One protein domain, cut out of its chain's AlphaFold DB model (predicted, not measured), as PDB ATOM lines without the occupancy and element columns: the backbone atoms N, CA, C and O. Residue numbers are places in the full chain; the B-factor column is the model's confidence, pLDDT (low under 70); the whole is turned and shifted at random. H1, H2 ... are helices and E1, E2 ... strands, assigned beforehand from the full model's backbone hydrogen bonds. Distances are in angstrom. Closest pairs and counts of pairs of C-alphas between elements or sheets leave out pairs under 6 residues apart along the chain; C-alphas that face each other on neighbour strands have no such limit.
ATOM      1  N   GLY A  17     -27.540 -30.206  60.875       96.38
ATOM      2  CA  GLY A  17     -26.408 -31.102  61.119       96.38
ATOM      3  C   GLY A  17     -26.733 -32.598  61.057       96.38
ATOM      4  O   GLY A  17     -25.805 -33.404  61.071       96.38
ATOM      5  N   LYS A  18     -28.007 -33.001  60.938       97.00
ATOM      6  CA  LYS A  18     -28.355 -34.403  60.650       97.00
ATOM      7  C   LYS A  18     -27.972 -34.770  59.218       97.00
ATOM      8  O   LYS A  18     -27.961 -33.915  58.337       97.00
ATOM      9  N   MET A  19     -27.683 -36.049  58.992       97.12
ATOM     10  CA  MET A  19     -27.467 -36.591  57.654       97.12
ATOM     11  C   MET A  19     -28.778 -37.135  57.090       97.12
ATOM     12  O   MET A  19     -29.444 -37.942  57.736       97.12
ATOM     13  N   VAL A  20     -29.132 -36.700  55.884       97.25
ATOM     14  CA  VAL A  20     -30.270 -37.209  55.117       97.25
ATOM     15  C   VAL A  20     -29.732 -37.939  53.895       97.25
ATOM     16  O   VAL A  20     -28.985 -37.373  53.097       97.25
ATOM     17  N   VAL A  21     -30.103 -39.208  53.768       96.38
ATOM     18  CA  VAL A  21     -29.687 -40.088  52.673       96.38
ATOM     19  C   VAL A  21     -30.930 -40.468  51.886       96.38
ATOM     20  O   VAL A  21     -31.937 -40.851  52.481       96.38
ATOM     21  N   ASP A  22     -30.862 -40.367  50.565       94.88
ATOM     22  CA  ASP A  22     -31.944 -40.772  49.669       94.88
ATOM     23  C   ASP A  22     -31.425 -41.850  48.717       94.88
ATOM     24  O   ASP A  22     -30.291 -41.767  48.259       94.88
ATOM     25  N   VAL A  23     -32.229 -42.875  48.439       93.38
ATOM     26  CA  VAL A  23     -31.869 -44.000  47.558       93.38
ATOM     27  C   VAL A  23     -32.263 -43.761  46.105       93.38
ATOM     28  O   VAL A  23     -31.883 -44.530  45.220       93.38
ATOM     29  N   ILE A  24     -33.035 -42.705  45.839       92.50
ATOM     30  CA  ILE A  24     -33.430 -42.336  44.484       92.50
ATOM     31  C   ILE A  24     -32.193 -41.917  43.679       92.50
ATOM     32  O   ILE A  24     -31.407 -41.068  44.091       92.50
ATOM     33  N   MET A  25     -32.032 -42.539  42.508       91.31
ATOM     34  CA  MET A  25     -30.902 -42.303  41.598       91.31
ATOM     35  C   MET A  25     -31.149 -41.168  40.606       91.31
ATOM     36  O   MET A  25     -30.207 -40.535  40.137       91.31
ATOM     37  N   SER A  26     -32.411 -40.957  40.229       91.06
ATOM     38  CA  SER A  26     -32.805 -39.938  39.261       91.06
ATOM     39  C   SER A  26     -34.166 -39.345  39.646       91.06
ATOM     40  O   SER A  26     -35.147 -40.099  39.746       91.06
ATOM     41  N   PRO A  27     -34.251 -38.020  39.863       91.81
ATOM     42  CA  PRO A  27     -33.151 -37.042  39.808       91.81
ATOM     43  C   PRO A  27     -32.128 -37.228  40.949       91.81
ATOM     44  O   PRO A  27     -32.449 -37.831  41.967       91.81
ATOM     45  N   GLU A  28     -30.909 -36.697  40.784       91.81
ATOM     46  CA  GLU A  28     -29.858 -36.766  41.821       91.81
ATOM     47  C   GLU A  28     -30.215 -35.943  43.069       91.81
ATOM     48  O   GLU A  28     -29.946 -36.358  44.195       91.81
ATOM     49  N   GLU A  29     -30.861 -34.786  42.882       94.06
ATOM     50  CA  GLU A  29     -31.424 -33.995  43.973       94.06
ATOM     51  C   GLU A  29     -32.948 -34.138  43.993       94.06
ATOM     52  O   GLU A  29     -33.660 -33.567  43.162       94.06
ATOM     53  N   THR A  30     -33.453 -34.893  44.965       95.12
ATOM     54  CA  THR A  30     -34.888 -35.029  45.222       95.12
ATOM     55  C   THR A  30     -35.428 -33.851  46.035       95.12
ATOM     56  O   THR A  30     -34.677 -33.084  46.645       95.12
ATOM     57  N   ALA A  31     -36.758 -33.726  46.106       95.12
ATOM     58  CA  ALA A  31     -37.414 -32.738  46.965       95.12
ATOM     59  C   ALA A  31     -37.007 -32.878  48.448       95.12
ATOM     60  O   ALA A  31     -36.861 -31.870  49.146       95.12
ATOM     61  N   LEU A  32     -36.768 -34.112  48.913       96.12
ATOM     62  CA  LEU A  32     -36.269 -34.393  50.258       96.12
ATOM     63  C   LEU A  32     -34.859 -33.832  50.453       96.12
ATOM     64  O   LEU A  32     -34.621 -33.084  51.402       96.12
ATOM     65  N   LEU A  33     -33.931 -34.173  49.554       96.44
ATOM     66  CA  LEU A  33     -32.540 -33.732  49.657       96.44
ATOM     67  C   LEU A  33     -32.414 -32.211  49.542       96.44
ATOM     68  O   LEU A  33     -31.653 -31.608  50.298       96.44
ATOM     69  N   ARG A  34     -33.194 -31.577  48.661       96.12
ATOM     70  CA  ARG A  34     -33.254 -30.113  48.568       96.12
ATOM     71  C   ARG A  34     -33.699 -29.487  49.888       96.12
ATOM     72  O   ARG A  34     -32.981 -28.660  50.445       96.12
ATOM     73  N   SER A  35     -34.829 -29.943  50.427       96.44
ATOM     74  CA  SER A  35     -35.367 -29.445  51.700       96.44
ATOM     75  C   SER A  35     -34.393 -29.669  52.863       96.44
ATOM     76  O   SER A  35     -34.273 -28.837  53.759       96.44
ATOM     77  N   ALA A  36     -33.662 -30.786  52.852       97.81
ATOM     78  CA  ALA A  36     -32.632 -31.090  53.838       97.81
ATOM     79  C   ALA A  36     -31.449 -30.115  53.761       97.81
ATOM     80  O   ALA A  36     -31.047 -29.576  54.794       97.81
ATOM     81  N   LYS A  37     -30.931 -29.820  52.560       97.31
ATOM     82  CA  LYS A  37     -29.883 -28.799  52.373       97.31
ATOM     83  C   LYS A  37     -30.335 -27.434  52.894       97.31
ATOM     84  O   LYS A  37     -29.601 -26.797  53.643       97.31
ATOM     85  N   GLU A  38     -31.553 -27.013  52.553       97.06
ATOM     86  CA  GLU A  38     -32.139 -25.739  53.006       97.06
ATOM     87  C   GLU A  38     -32.264 -25.656  54.537       97.06
ATOM     88  O   GLU A  38     -32.147 -24.580  55.122       97.06
ATOM     89  N   ARG A  39     -32.448 -26.799  55.205       97.62
ATOM     90  CA  ARG A  39     -32.496 -26.927  56.669       97.62
ATOM     91  C   ARG A  39     -31.123 -27.035  57.340       97.62
ATOM     92  O   ARG A  39     -31.058 -27.121  58.567       97.62
ATOM     93  N   GLY A  40     -30.037 -27.021  56.567       97.75
ATOM     94  CA  GLY A  40     -28.672 -27.185  57.068       97.75
ATOM     95  C   GLY A  40     -28.333 -28.627  57.450       97.75
ATOM     96  O   GLY A  40     -27.464 -28.860  58.291       97.75
ATOM     97  N   CYS A  41     -29.035 -29.606  56.884       98.25
ATOM     98  CA  CYS A  41     -28.639 -31.004  56.976       98.25
ATOM     99  C   CYS A  41     -27.460 -31.289  56.036       98.25
ATOM    100  O   CYS A  41     -27.306 -30.676  54.978       98.25
ATOM    101  N   LEU A  42     -26.663 -32.288  56.400       97.88
ATOM    102  CA  LEU A  42     -25.767 -32.959  55.466       97.88
ATOM    103  C   LEU A  42     -26.613 -33.855  54.559       97.88
ATOM    104  O   LEU A  42     -27.566 -34.480  55.026       97.88
ATOM    105  N   VAL A  43     -26.263 -33.952  53.281       96.94
ATOM    106  CA  VAL A  43     -26.994 -34.805  52.338       96.94
ATOM    107  C   VAL A  43     -26.086 -35.801  51.647       96.94
ATOM    108  O   VAL A  43     -24.928 -35.502  51.362       96.94
ATOM    109  N   HIS A  44     -26.637 -36.972  51.347       95.94
ATOM    110  CA  HIS A  44     -25.949 -38.025  50.621       95.94
ATOM    111  C   HIS A  44     -26.870 -38.578  49.516       95.94
ATOM    112  O   HIS A  44     -27.900 -39.180  49.835       95.94
ATOM    113  N   PRO A  45     -26.542 -38.364  48.229       95.38
ATOM    114  CA  PRO A  45     -27.369 -38.825  47.116       95.38
ATOM    115  C   PRO A  45     -27.297 -40.349  46.948       95.38
ATOM    116  O   PRO A  45     -26.357 -41.000  47.421       95.38
ATOM    117  N   GLY A  46     -28.268 -40.914  46.224       92.75
ATOM    118  CA  GLY A  46     -28.421 -42.366  46.080       92.75
ATOM    119  C   GLY A  46     -27.243 -43.054  45.408       92.75
ATOM    120  O   GLY A  46     -26.928 -44.196  45.741       92.75
ATOM    121  N   ARG A  47     -26.526 -42.348  44.526       91.00
ATOM    122  CA  ARG A  47     -25.404 -42.908  43.767       91.00
ATOM    123  C   ARG A  47     -24.344 -43.555  44.655       91.00
ATOM    124  O   ARG A  47     -23.904 -44.662  44.365       91.00
ATOM    125  N   ALA A  48     -23.993 -42.912  45.761       88.31
ATOM    126  CA  ALA A  48     -22.933 -43.418  46.618       88.31
ATOM    127  C   ALA A  48     -23.335 -44.693  47.397       88.31
ATOM    128  O   ALA A  48     -22.460 -45.456  47.796       88.31
ATOM    129  N   MET A  49     -24.635 -45.001  47.533       90.75
ATOM    130  CA  MET A  49     -25.075 -46.325  47.998       90.75
ATOM    131  C   MET A  49     -24.758 -47.414  46.966       90.75
ATOM    132  O   MET A  49     -24.224 -48.459  47.332       90.75
ATOM    133  N   LEU A  50     -25.058 -47.168  45.685       91.19
ATOM    134  CA  LEU A  50     -24.750 -48.115  44.611       91.19
ATOM    135  C   LEU A  50     -23.244 -48.318  44.467       91.19
ATOM    136  O   LEU A  50     -22.811 -49.455  44.332       91.19
ATOM    137  N   ASP A  51     -22.448 -47.249  44.542       91.06
ATOM    138  CA  ASP A  51     -20.989 -47.362  44.451       91.06
ATOM    139  C   ASP A  51     -20.430 -48.294  45.544       91.06
ATOM    140  O   ASP A  51     -19.588 -49.138  45.247       91.06
ATOM    141  N   GLY A  52     -20.948 -48.218  46.777       90.75
ATOM    142  CA  GLY A  52     -20.592 -49.157  47.846       90.75
ATOM    143  C   GLY A  52     -21.064 -50.591  47.582       90.75
ATOM    144  O   GLY A  52     -20.309 -51.537  47.778       90.75
ATOM    145  N   GLN A  53     -22.293 -50.763  47.086       94.44
ATOM    146  CA  GLN A  53     -22.854 -52.084  46.772       94.44
ATOM    147  C   GLN A  53     -22.121 -52.790  45.627       94.44
ATOM    148  O   GLN A  53     -22.001 -54.012  45.643       94.44
ATOM    149  N   LEU A  54     -21.644 -52.045  44.626       95.75
ATOM    150  CA  LEU A  54     -20.987 -52.610  43.449       95.75
ATOM    151  C   LEU A  54     -19.730 -53.404  43.808       95.75
ATOM    152  O   LEU A  54     -19.508 -54.455  43.213       95.75
ATOM    153  N   PHE A  55     -18.941 -52.937  44.780       94.25
ATOM    154  CA  PHE A  55     -17.754 -53.661  45.240       94.25
ATOM    155  C   PHE A  55     -18.119 -55.014  45.851       94.25
ATOM    156  O   PHE A  55     -17.568 -56.032  45.442       94.25
ATOM    157  N   GLU A  56     -19.098 -55.036  46.754       96.00
ATOM    158  CA  GLU A  56     -19.543 -56.260  47.433       96.00
ATOM    159  C   GLU A  56     -20.187 -57.257  46.460       96.00
ATOM    160  O   GLU A  56     -19.943 -58.460  46.521       96.00
ATOM    161  N   ILE A  57     -20.997 -56.760  45.517       97.25
ATOM    162  CA  ILE A  57     -21.607 -57.593  44.474       97.25
ATOM    163  C   ILE A  57     -20.525 -58.198  43.577       97.25
ATOM    164  O   ILE A  57     -20.606 -59.374  43.228       97.25
ATOM    165  N   PHE A  58     -19.528 -57.405  43.185       97.25
ATOM    166  CA  PHE A  58     -18.435 -57.883  42.347       97.25
ATOM    167  C   PHE A  58     -17.609 -58.958  43.058       97.25
ATOM    168  O   PHE A  58     -17.347 -59.997  42.454       97.25
ATOM    169  N   ASP A  59     -17.258 -58.746  44.327       96.75
ATOM    170  CA  ASP A  59     -16.530 -59.728  45.138       96.75
ATOM    171  C   ASP A  59     -17.300 -61.054  45.215       96.75
ATOM    172  O   ASP A  59     -16.792 -62.092  44.802       96.75
ATOM    173  N   PHE A  60     -18.586 -61.014  45.581       97.25
ATOM    174  CA  PHE A  60     -19.427 -62.213  45.660       97.25
ATOM    175  C   PHE A  60     -19.535 -62.991  44.339       97.25
ATOM    176  O   PHE A  60     -19.580 -64.218  44.345       97.25
ATOM    177  N   LEU A  61     -19.632 -62.290  43.204       97.62
ATOM    178  CA  LEU A  61     -19.821 -62.922  41.894       97.62
ATOM    179  C   LEU A  61     -18.522 -63.436  41.261       97.62
ATOM    180  O   LEU A  61     -18.594 -64.187  40.288       97.62
ATOM    181  N   THR A  62     -17.362 -62.992  41.749       96.19
ATOM    182  CA  THR A  62     -16.055 -63.327  41.162       96.19
ATOM    183  C   THR A  62     -15.141 -64.140  42.077       96.19
ATOM    184  O   THR A  62     -14.120 -64.633  41.591       96.19
ATOM    185  N   ALA A  63     -15.508 -64.299  43.352       80.19
ATOM    186  CA  ALA A  63     -14.849 -65.173  44.322       80.19
ATOM    187  C   ALA A  63     -15.095 -66.673  44.077       80.19
ATOM    188  O   ALA A  63     -16.165 -67.050  43.542       80.19
TER     189      ALA A  63
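Overview. This is residues 17 to 63 of the 63 residues of an uncharacterized protein of Rhizobium jaguaris (UniProt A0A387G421). A small head, in which the short helix H1 packs on a pair of short parallel strands, E1 and E2, runs out into one helical arm, H2. Residues 51 to 63, of which 51 to 62 belong to H2, stick out free of the head, and this arm makes much of the length. The printed part has 47 residues, with two named strands and two named helices in the order E1, H1, E2, H2; the sheet's order is E1, E2, and the class is mostly helix. The whole is loose, with a radius of gyration of the C-alphas of 13.5 A and spans of 44 by 22 by 8 A.

Along the chain. Find C-alpha 19 at (-27.467, -36.591, 57.654), where E1 begins; it holds residues 19 to 21. Further on, H1 takes residues 31 to 38, 10.6 A long. E2 follows at residues 42 to 44. H2, residues 47 to 62, runs 22.6 A from C-alpha 47 at (-25.404, -42.908, 43.767) to C-alpha 62 at (-16.055, -63.327, 41.162).

Arrangement. Look first at E1 and E2, parallel neighbours at 22 degrees: N 20 and O 42 are 2.8 A apart and N 44 and O 20 are 3.0 A apart, both within hydrogen-bond range. E1, H1 and E2 form a strand-helix-strand unit, two parallel neighbour strands with a helix between them in the chain, and its crossover is right-handed. The closest C-alphas of H1 and E2 are those of Leu 33 and Val 43, 6.3 A apart. Those of E1 and H1 are Val 20 and Ala 36, at 6.7 A. H2 is apart from E1 and from H1. In H1 every O i to N i+4 pair is within hydrogen-bond range; in H2, 10 of 12 are.

Size, cuts and confidence. The two C-alphas farthest apart are those of Glu 38 and Ala 63, at 43.9 A. Without the free stretch, the body spans 24 by 15 by 8 A. The printed part has no cut. The links H1 to E2 and E2 to H2 are tight, and E1 to H1 is short. The mean pLDDT of the printed part is 94.7, and no printed residue is under 70.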